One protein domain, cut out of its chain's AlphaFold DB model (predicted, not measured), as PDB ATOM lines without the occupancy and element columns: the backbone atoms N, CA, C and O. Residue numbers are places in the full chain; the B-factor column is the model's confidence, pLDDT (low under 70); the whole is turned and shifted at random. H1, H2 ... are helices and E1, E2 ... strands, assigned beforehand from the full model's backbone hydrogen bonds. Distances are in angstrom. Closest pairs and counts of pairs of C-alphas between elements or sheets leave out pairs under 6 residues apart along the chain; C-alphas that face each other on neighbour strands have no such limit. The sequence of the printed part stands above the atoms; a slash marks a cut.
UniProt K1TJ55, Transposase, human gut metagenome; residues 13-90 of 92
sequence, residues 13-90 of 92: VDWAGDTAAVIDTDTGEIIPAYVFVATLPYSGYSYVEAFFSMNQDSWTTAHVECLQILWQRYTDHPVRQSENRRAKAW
ATOM      1  N   VAL A  13      87.918  32.755  69.273       97.75
ATOM      2  CA  VAL A  13      88.182  32.099  67.989       97.75
ATOM      3  C   VAL A  13      86.903  31.498  67.427       97.75
ATOM      4  O   VAL A  13      86.084  31.001  68.201       97.75
ATOM      5  N   ASP A  14      86.742  31.538  66.108       97.75
ATOM      6  CA  ASP A  14      85.640  30.874  65.413       97.75
ATOM      7  C   ASP A  14      85.952  30.665  63.923       97.75
ATOM      8  O   ASP A  14      86.885  31.259  63.373       97.75
ATOM      9  N   TRP A  15      85.132  29.851  63.264       97.81
ATOM     10  CA  TRP A  15      84.993  29.863  61.813       97.81
ATOM     11  C   TRP A  15      83.946  30.900  61.400       97.81
ATOM     12  O   TRP A  15      82.874  30.988  61.995       97.81
ATOM     13  N   ALA A  16      84.214  31.665  60.344       96.12
ATOM     14  CA  ALA A  16      83.200  32.518  59.743       96.12
ATOM     15  C   ALA A  16      82.038  31.661  59.215       96.12
ATOM     16  O   ALA A  16      82.255  30.631  58.578       96.12
ATOM     17  N   GLY A  17      80.804  32.099  59.478       92.06
ATOM     18  CA  GLY A  17      79.606  31.352  59.086       92.06
ATOM     19  C   GLY A  17      79.393  31.282  57.573       92.06
ATOM     20  O   GLY A  17      78.897  30.276  57.069       92.06
ATOM     21  N   ASP A  18      79.804  32.323  56.845       94.19
ATOM     22  CA  ASP A  18      79.730  32.343  55.388       94.19
ATOM     23  C   ASP A  18      80.940  31.623  54.780       94.19
ATOM     24  O   ASP A  18      82.092  31.879  55.136       94.19
ATOM     25  N   THR A  19      80.677  30.731  53.824       95.38
ATOM     26  CA  THR A  19      81.731  30.047  53.066       95.38
ATOM     27  C   THR A  19      82.236  30.963  51.955       95.38
ATOM     28  O   THR A  19      81.470  31.386  51.089       95.38
ATOM     29  N   ALA A  20      83.532  31.266  51.980       95.75
ATOM     30  CA  ALA A  20      84.215  31.984  50.914       95.75
ATOM     31  C   ALA A  20      84.580  31.030  49.765       95.75
ATOM     32  O   ALA A  20      84.365  29.818  49.835       95.75
ATOM     33  N   ALA A  21      85.166  31.571  48.698       95.88
ATOM     34  CA  ALA A  21      85.678  30.769  47.598       95.88
ATOM     35  C   ALA A  21      87.003  31.320  47.072       95.88
ATOM     36  O   ALA A  21      87.197  32.534  46.982       95.88
ATOM     37  N   VAL A  22      87.889  30.404  46.696       96.12
ATOM     38  CA  VAL A  22      89.097  30.674  45.916       96.12
ATOM     39  C   VAL A  22      88.851  30.155  44.507       96.12
ATOM     40  O   VAL A  22      88.327  29.059  44.338       96.12
ATOM     41  N   ILE A  23      89.205  30.948  43.499       96.94
ATOM     42  CA  ILE A  23      89.144  30.513  42.102       96.94
ATOM     43  C   ILE A  23      90.544  30.065  41.705       96.94
ATOM     44  O   ILE A  23      91.479  30.867  41.748       96.94
ATOM     45  N   ASP A  24      90.682  28.800  41.329       95.88
ATOM     46  CA  ASP A  24      91.910  28.283  40.738       95.88
ATOM     47  C   ASP A  24      92.137  28.967  39.381       95.88
ATOM     48  O   ASP A  24      91.282  28.935  38.493       95.88
ATOM     49  N   THR A  25      93.271  29.652  39.228       96.12
ATOM     50  CA  THR A  25      93.526  30.485  38.044       96.12
ATOM     51  C   THR A  25      93.844  29.677  36.792       96.12
ATOM     52  O   THR A  25      93.703  30.207  35.690       96.12
ATOM     53  N   ASP A  26      94.261  28.422  36.948       96.94
ATOM     54  CA  ASP A  26      94.684  27.562  35.845       96.94
ATOM     55  C   ASP A  26      93.498  26.774  35.271       96.94
ATOM     56  O   ASP A  26      93.395  26.576  34.059       96.94
ATOM     57  N   THR A  27      92.579  26.345  36.134       96.62
ATOM     58  CA  THR A  27      91.430  25.493  35.787       96.62
ATOM     59  C   THR A  27      90.099  26.245  35.774       96.62
ATOM     60  O   THR A  27      89.150  25.803  35.124       96.62
ATOM     61  N   GLY A  28      90.013  27.377  36.475       96.19
ATOM     62  CA  GLY A  28      88.765  28.097  36.725       96.19
ATOM     63  C   GLY A  28      87.868  27.440  37.780       96.19
ATOM     64  O   GLY A  28      86.723  27.869  37.941       96.19
ATOM     65  N   GLU A  29      88.341  26.403  38.479       97.50
ATOM     66  CA  GLU A  29      87.574  25.728  39.525       97.50
ATOM     67  C   GLU A  29      87.296  26.667  40.707       97.50
ATOM     68  O   GLU A  29      88.164  27.420  41.151       97.50
ATOM     69  N   ILE A  30      86.069  26.615  41.229       97.06
ATOM     70  CA  ILE A  30      85.665  27.358  42.425       97.06
ATOM     71  C   ILE A  30      85.817  26.431  43.629       97.06
ATOM     72  O   ILE A  30      85.017  25.515  43.822       97.06
ATOM     73  N   ILE A  31      86.826  26.694  44.451       96.94
ATOM     74  CA  ILE A  31      87.186  25.881  45.611       96.94
ATOM     75  C   ILE A  31      86.640  26.553  46.882       96.94
ATOM     76  O   ILE A  31      86.973  27.716  47.143       96.94
ATOM     77  N   PRO A  32      85.817  25.862  47.695       97.12
ATOM     78  CA  PRO A  32      85.332  26.394  48.966       97.12
ATOM     79  C   PRO A  32      86.479  26.742  49.918       97.12
ATOM     80  O   PRO A  32      87.409  25.956  50.096       97.12
ATOM     81  N   ALA A  33      86.382  27.899  50.568       97.75
ATOM     82  CA  ALA A  33      87.330  28.349  51.576       97.75
ATOM     83  C   ALA A  33      86.601  28.777  52.854       97.75
ATOM     84  O   ALA A  33      85.599  29.493  52.823       97.75
ATOM     85  N   TYR A  34      87.130  28.353  53.992       97.94
ATOM     86  CA  TYR A  34      86.586  28.583  55.322       97.94
ATOM     87  C   TYR A  34      87.520  29.503  56.088       97.94
ATOM     88  O   TYR A  34      88.720  29.252  56.178       97.94
ATOM     89  N   VAL A  35      86.980  30.592  56.619       98.00
ATOM     90  CA  VAL A  35      87.795  31.634  57.238       98.00
ATOM     91  C   VAL A  35      87.854  31.404  58.739       98.00
ATOM     92  O   VAL A  35      86.838  31.489  59.420       98.00
ATOM     93  N   PHE A  36      89.044  31.127  59.257       98.25
ATOM     94  CA  PHE A  36      89.317  31.133  60.685       98.25
ATOM     95  C   PHE A  36      89.545  32.570  61.152       98.25
ATOM     96  O   PHE A  36      90.295  33.323  60.525       98.25
ATOM     97  N   VAL A  37      88.930  32.946  62.269       97.88
ATOM     98  CA  VAL A  37      89.082  34.266  62.882       97.88
ATOM     99  C   VAL A  37      89.480  34.096  64.338       97.88
ATOM    100  O   VAL A  37      88.812  33.391  65.087       97.88
ATOM    101  N   ALA A  38      90.530  34.798  64.760       97.81
ATOM    102  CA  ALA A  38      90.943  34.899  66.155       97.81
ATOM    103  C   ALA A  38      91.059  36.366  66.566       97.81
ATOM    104  O   ALA A  38      91.669  37.156  65.853       97.81
ATOM    105  N   THR A  39      90.500  36.751  67.713       96.12
ATOM    106  CA  THR A  39      90.522  38.135  68.205       96.12
ATOM    107  C   THR A  39      90.947  38.204  69.666       96.12
ATOM    108  O   THR A  39      90.445  37.471  70.520       96.12
ATOM    109  N   LEU A  40      91.863  39.129  69.960       94.38
ATOM    110  CA  LEU A  40      92.248  39.510  71.314       94.38
ATOM    111  C   LEU A  40      91.320  40.636  71.798       94.38
ATOM    112  O   LEU A  40      91.471  41.780  71.362       94.38
ATOM    113  N   PRO A  41      90.379  40.367  72.719       93.00
ATOM    114  CA  PRO A  41      89.322  41.316  73.053       93.00
ATOM    115  C   PRO A  41      89.826  42.539  73.839       93.00
ATOM    116  O   PRO A  41      89.166  43.572  73.845       93.00
ATOM    117  N   TYR A  42      91.011  42.466  74.460       91.31
ATOM    118  CA  TYR A  42      91.641  43.631  75.096       91.31
ATOM    119  C   TYR A  42      92.076  44.700  74.087       91.31
ATOM    120  O   TYR A  42      91.878  45.888  74.320       91.31
ATOM    121  N   SER A  43      92.697  44.286  72.981       89.31
ATOM    122  CA  SER A  43      93.277  45.197  71.988       89.31
ATOM    123  C   SER A  43      92.419  45.358  70.733       89.31
ATOM    124  O   SER A  43      92.722  46.218  69.911       89.31
ATOM    125  N   GLY A  44      91.386  44.526  70.553       90.25
ATOM    126  CA  GLY A  44      90.619  44.439  69.307       90.25
ATOM    127  C   GLY A  44      91.447  43.911  68.133       90.25
ATOM    128  O   GLY A  44      91.082  44.099  66.979       90.25
ATOM    129  N   TYR A  45      92.596  43.301  68.420       91.69
ATOM    130  CA  TYR A  45      93.511  42.828  67.401       91.69
ATOM    131  C   TYR A  45      93.044  41.467  66.880       91.69
ATOM    132  O   TYR A  45      92.900  40.529  67.670       91.69
ATOM    133  N   SER A  46      92.851  41.361  65.564       95.06
ATOM    134  CA  SER A  46      92.348  40.150  64.914       95.06
ATOM    135  C   SER A  46      93.362  39.535  63.952       95.06
ATOM    136  O   SER A  46      94.090  40.230  63.242       95.06
ATOM    137  N   TYR A  47      93.372  38.210  63.929       96.69
ATOM    138  CA  TYR A  47      94.036  37.359  62.959       96.69
ATOM    139  C   TYR A  47      92.969  36.638  62.135       96.69
ATOM    140  O   TYR A  47      91.950  36.208  62.681       96.69
ATOM    141  N   VAL A  48      93.195  36.545  60.828       97.12
ATOM    142  CA  VAL A  48      92.260  35.950  59.873       97.12
ATOM    143  C   VAL A  48      93.056  35.133  58.865       97.12
ATOM    144  O   VAL A  48      93.996  35.658  58.272       97.12
ATOM    145  N   GLU A  49      92.666  33.880  58.660       97.75
ATOM    146  CA  GLU A  49      93.285  32.988  57.677       97.75
ATOM    147  C   GLU A  49      92.233  32.079  57.030       97.75
ATOM    148  O   GLU A  49      91.259  31.687  57.671       97.75
ATOM    149  N   ALA A  50      92.405  31.772  55.744       97.44
ATOM    150  CA  ALA A  50      91.501  30.911  54.991       97.44
ATOM    151  C   ALA A  50      92.058  29.486  54.877       97.44
ATOM    152  O   ALA A  50      93.230  29.290  54.566       97.44
ATOM    153  N   PHE A  51      91.186  28.497  55.059       97.69
ATOM    154  CA  PHE A  51      91.487  27.072  54.978       97.69
ATOM    155  C   PHE A  51      90.546  26.377  53.996       97.69
ATOM    156  O   PHE A  51      89.388  26.753  53.859       97.69
ATOM    157  N   PHE A  52      91.005  25.300  53.361       96.94
ATOM    158  CA  PHE A  52      90.163  24.474  52.481       96.94
ATOM    159  C   PHE A  52      89.343  23.409  53.238       96.94
ATOM    160  O   PHE A  52      88.619  22.625  52.629       96.94
ATOM    161  N   SER A  53      89.440  23.355  54.571       96.06
ATOM    162  CA  SER A  53      88.662  22.453  55.429       96.06
ATOM    163  C   SER A  53      88.413  23.076  56.806       96.06
ATOM    164  O   SER A  53      89.183  23.918  57.257       96.06
ATOM    165  N   MET A  54      87.360  22.619  57.490       97.25
ATOM    166  CA  MET A  54      87.046  22.953  58.891       97.25
ATOM    167  C   MET A  54      87.342  21.785  59.850       97.25
ATOM    168  O   MET A  54      86.773  21.702  60.939       97.25
ATOM    169  N   ASN A  55      88.167  20.822  59.433       97.75
ATOM    170  CA  ASN A  55      88.488  19.659  60.256       97.75
ATOM    171  C   ASN A  55      89.410  20.017  61.444       97.75
ATOM    172  O   ASN A  55      89.902  21.141  61.576       97.75
ATOM    173  N   GLN A  56      89.655  19.039  62.319       98.00
ATOM    174  CA  GLN A  56      90.470  19.228  63.522       98.00
ATOM    175  C   GLN A  56      91.924  19.625  63.212       98.00
ATOM    176  O   GLN A  56      92.533  20.374  63.981       98.00
ATOM    177  N   ASP A  57      92.475  19.156  62.093       98.19
ATOM    178  CA  ASP A  57      93.847  19.464  61.684       98.19
ATOM    179  C   ASP A  57      93.964  20.928  61.249       98.19
ATOM    180  O   ASP A  57      94.860  21.639  61.709       98.19
ATOM    181  N   SER A  58      93.015  21.418  60.443       98.19
ATOM    182  CA  SER A  58      92.912  22.833  60.073       98.19
ATOM    183  C   SER A  58      92.672  23.711  61.300       98.19
ATOM    184  O   SER A  58      93.346  24.723  61.460       98.19
ATOM    185  N   TRP A  59      91.801  23.289  62.224       98.12
ATOM    186  CA  TRP A  59      91.576  24.001  63.487       98.12
ATOM    187  C   TRP A  59      92.858  24.140  64.313       98.12
ATOM    188  O   TRP A  59      93.185  25.225  64.792       98.12
ATOM    189  N   THR A  60      93.611  23.049  64.465       98.31
ATOM    190  CA  THR A  60      94.861  23.034  65.238       98.31
ATOM    191  C   THR A  60      95.933  23.888  64.565       98.31
ATOM    192  O   THR A  60      96.591  24.686  65.229       98.31
ATOM    193  N   THR A  61      96.065  23.770  63.242       98.44
ATOM    194  CA  THR A  61      97.019  24.552  62.444       98.44
ATOM    195  C   THR A  61      96.739  26.047  62.572       98.44
ATOM    196  O   THR A  61      97.646  26.806  62.902       98.44
ATOM    197  N   ALA A  62      95.475  26.462  62.451       98.12
ATOM    198  CA  ALA A  62      95.077  27.862  62.577       98.12
ATOM    199  C   ALA A  62      95.463  28.480  63.933       98.12
ATOM    200  O   ALA A  62      95.877  29.636  64.009       98.12
ATOM    201  N   HIS A  63      95.378  27.707  65.021       97.88
ATOM    202  CA  HIS A  63      95.811  28.168  66.344       97.88
ATOM    203  C   HIS A  63      97.326  28.343  66.430       97.88
ATOM    204  O   HIS A  63      97.798  29.325  67.007       97.88
ATOM    205  N   VAL A  64      98.082  27.394  65.876       98.12
ATOM    206  CA  VAL A  64      99.546  27.443  65.860       98.12
ATOM    207  C   VAL A  64     100.022  28.668  65.080       98.12
ATOM    208  O   VAL A  64     100.797  29.455  65.623       98.12
ATOM    209  N   GLU A  65      99.510  28.876  63.869       98.06
ATOM    210  CA  GLU A  65      99.879  30.014  63.019       98.06
ATOM    211  C   GLU A  65      99.461  31.354  63.639       98.06
ATOM    212  O   GLU A  65     100.264  32.288  63.724       98.06
ATOM    213  N   CYS A  66      98.247  31.436  64.194       97.38
ATOM    214  CA  CYS A  66      97.786  32.620  64.919       97.38
ATOM    215  C   CYS A  66      98.741  32.999  66.063       97.38
ATOM    216  O   CYS A  66      99.189  34.146  66.152       97.38
ATOM    217  N   LEU A  67      99.098  32.043  66.927       95.56
ATOM    218  CA  LEU A  67      99.996  32.290  68.057       95.56
ATOM    219  C   LEU A  67     101.405  32.678  67.599       95.56
ATOM    220  O   LEU A  67     102.001  33.582  68.188       95.56
ATOM    221  N   GLN A  68     101.925  32.048  66.543       96.00
ATOM    222  CA  GLN A  68     103.220  32.408  65.963       96.00
ATOM    223  C   GLN A  68     103.224  33.847  65.433       96.00
ATOM    224  O   GLN A  68     104.138  34.611  65.749       96.00
ATOM    225  N   ILE A  69     102.189  34.251  64.692       94.44
ATOM    226  CA  ILE A  69     102.059  35.612  64.153       94.44
ATOM    227  C   ILE A  69     101.889  36.646  65.266       94.44
ATOM    228  O   ILE A  69     102.514  37.712  65.226       94.44
ATOM    229  N   LEU A  70     101.069  36.351  66.278       91.81
ATOM    230  CA  LEU A  70     100.902  37.223  67.442       91.81
ATOM    231  C   LEU A  70     102.223  37.399  68.195       91.81
ATOM    232  O   LEU A  70     102.568  38.519  68.578       91.81
ATOM    233  N   TRP A  71     102.981  36.315  68.361       89.69
ATOM    234  CA  TRP A  71     104.301  36.354  68.977       89.69
ATOM    235  C   TRP A  71     105.299  37.173  68.154       89.69
ATOM    236  O   TRP A  71     105.936  38.069  68.708       89.69
ATOM    237  N   GLN A  72     105.395  36.940  66.841       89.44
ATOM    238  CA  GLN A  72     106.268  37.720  65.957       89.44
ATOM    239  C   GLN A  72     105.946  39.216  66.017       89.44
ATOM    240  O   GLN A  72     106.836  40.043  66.208       89.44
ATOM    241  N   ARG A  73     104.662  39.589  65.945       87.56
ATOM    242  CA  ARG A  73     104.260  41.002  66.046       87.56
ATOM    243  C   ARG A  73     104.557  41.605  67.411       87.56
ATOM    244  O   ARG A  73     104.907  42.783  67.489       87.56
ATOM    245  N   TYR A  74     104.449  40.820  68.479       84.31
ATOM    246  CA  TYR A  74     104.876  41.255  69.802       84.31
ATOM    247  C   TYR A  74     106.390  41.520  69.852       84.31
ATOM    248  O   TYR A  74     106.811  42.556  70.373       84.31
ATOM    249  N   THR A  75     107.215  40.630  69.287       83.12
ATOM    250  CA  THR A  75     108.681  40.778  69.294       83.12
ATOM    251  C   THR A  75     109.181  41.894  68.384       83.12
ATOM    252  O   THR A  75     110.137  42.588  68.742       83.12
ATOM    253  N   ASP A  76     108.518  42.103  67.250       83.62
ATOM    254  CA  ASP A  76     108.895  43.113  66.261       83.62
ATOM    255  C   ASP A  76     108.433  44.518  66.652       83.62
ATOM    256  O   ASP A  76     108.835  45.499  66.019       83.62
ATOM    257  N   HIS A  77     107.643  44.652  67.723       77.44
ATOM    258  CA  HIS A  77     107.174  45.945  68.195       77.44
ATOM    259  C   HIS A  77     108.367  46.878  68.516       77.44
ATOM    260  O   HIS A  77     109.215  46.522  69.344       77.44
ATOM    261  N   PRO A  78     108.443  48.098  67.940       70.31
ATOM    262  CA  PRO A  78     109.637  48.955  67.998       70.31
ATOM    263  C   PRO A  78     110.142  49.242  69.416       70.31
ATOM    264  O   PRO A  78     111.347  49.272  69.666       70.31
ATOM    265  N   VAL A  79     109.213  49.397  70.366       70.19
ATOM    266  CA  VAL A  79     109.520  49.599  71.791       70.19
ATOM    267  C   VAL A  79     110.275  48.393  72.372       70.19
ATOM    268  O   VAL A  79     111.290  48.568  73.045       70.19
ATOM    269  N   ARG A  80     109.843  47.167  72.046       64.69
ATOM    270  CA  ARG A  80     110.418  45.914  72.561       64.69
ATOM    271  C   ARG A  80     111.712  45.515  71.862       64.69
ATOM    272  O   ARG A  80     112.579  44.921  72.496       64.69
ATOM    273  N   GLN A  81     111.915  45.902  70.602       60.22
ATOM    274  CA  GLN A  81     113.188  45.651  69.917       60.22
ATOM    275  C   GLN A  81     114.388  46.291  70.631       60.22
ATOM    276  O   GLN A  81     115.496  45.756  70.567       60.22
ATOM    277  N   SER A  82     114.192  47.444  71.282       60.09
ATOM    278  CA  SER A  82     115.251  48.123  72.040       60.09
ATOM    279  C   SER A  82     115.611  47.385  73.336       60.09
ATOM    280  O   SER A  82     116.785  47.299  73.695       60.09
ATOM    281  N   GLU A  83     114.619  46.783  73.994       61.59
ATOM    282  CA  GLU A  83     114.788  45.976  75.205       61.59
ATOM    283  C   GLU A  83     115.408  44.610  74.880       61.59
ATOM    284  O   GLU A  83     116.374  44.204  75.522       61.59
ATOM    285  N   ASN A  84     114.943  43.953  73.812       58.22
ATOM    286  CA  ASN A  84     115.464  42.662  73.358       58.22
ATOM    287  C   ASN A  84     116.899  42.767  72.812       58.22
ATOM    288  O   ASN A  84     117.711  41.875  73.053       58.22
ATOM    289  N   ARG A  85     117.252  43.868  72.125       59.97
ATOM    290  CA  ARG A  85     118.649  44.142  71.728       59.97
ATOM    291  C   ARG A  85     119.561  44.342  72.931       59.97
ATOM    292  O   ARG A  85     120.705  43.909  72.887       59.97
ATOM    293  N   ARG A  86     119.063  44.988  73.989       57.09
ATOM    294  CA  ARG A  86     119.817  45.153  75.234       57.09
ATOM    295  C   ARG A  86     120.020  43.815  75.924       57.09
ATOM    296  O   ARG A  86     121.156  43.523  76.245       57.09
ATOM    297  N   ALA A  87     118.981  42.997  76.084       58.31
ATOM    298  CA  ALA A  87     119.090  41.679  76.717       58.31
ATOM    299  C   ALA A  87     120.100  40.759  76.001       58.31
ATOM    300  O   ALA A  87     120.992  40.225  76.649       58.31
ATOM    301  N   LYS A  88     120.047  40.680  74.663       56.44
ATOM    302  CA  LYS A  88     121.009  39.895  73.866       56.44
ATOM    303  C   LYS A  88     122.450  40.419  73.907       56.44
ATOM    304  O   LYS A  88     123.369  39.667  73.616       56.44
ATOM    305  N   ALA A  89     122.668  41.691  74.251       57.78
ATOM    306  CA  ALA A  89     124.012  42.263  74.366       57.78
ATOM    307  C   ALA A  89     124.754  41.836  75.648       57.78
ATOM    308  O   ALA A  89     125.956  42.063  75.739       57.78
ATOM    309  N   TRP A  90     124.062  41.230  76.620       50.12
ATOM    310  CA  TRP A  90     124.649  40.731  77.875       50.12
ATOM    311  C   TRP A  90     124.891  39.213  77.880       50.12
ATOM    312  O   TRP A  90     125.386  38.684  78.870       50.12
TER     313      TRP A  90
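AT A GLANCE: This is residues 13 to 90 of the 92 residues of the protein "Transposase" of human gut metagenome (UniProt K1TJ55). A strongly twisted sheet is built round one long strand, E3, with one long helix, H1, slanting over one of its faces and the other face bare. H1 leads to a smaller helix, H2, which turns about perpendicular and makes an arm whose residues 77 to 82 and 85 to 90 stick out. The 78 printed residues hold E1 E2 E3 E4 H1 H2 in that order, a mixed class with an antiparallel, branched sheet. The whole is only just loose, close to extended, with a radius of gyration of the C-alphas of 17.2 A, and spans 55 by 31 by 21 A.

IN THESE COORDINATES: E1 is residues 13 to 15, from C-alpha 13 at (88.182, 32.099, 67.989), and E2 is residues 20 to 23. E3, residues 30 to 40, is 32.0 A long, and E4, residues 45 to 51, is 20.2 A. H1, residues 56 to 76, is 30.3 A long; H2, residues 78 to 88, is 15.7 A and ends at C-alpha 88 at (121.009, 39.895, 73.866).

HOW THE PARTS SIT: E1 and E2 lie on one side of E3, E4 on the other. N 14 and O 37 are 3.0 A apart, N 22 and O 31 2.9 A, N 36 and O 49 2.8 A. E2, E3 and E4 form a meander, each strand the antiparallel neighbour of the one before. H1 is on the sheet at a height of 9.3 A, over E3 and E4; its closest C-alphas to E4 are Cys 66 and Tyr 47, 6.4 A apart. H1 and H2 are close but not clearly touching, Thr 75 and Gln 81 having the closest C-alphas, 6.7 A apart. Every O i to N i+4 pair of H1 is within hydrogen-bond range, and 5 of 7 in H2.

THE WHOLE: The C-alphas of Gly 28 and Trp 90, the two farthest apart, are 56.0 A apart. The printed part has no cut and no long link. Residues 80 to 90 are under 70 in pLDDT.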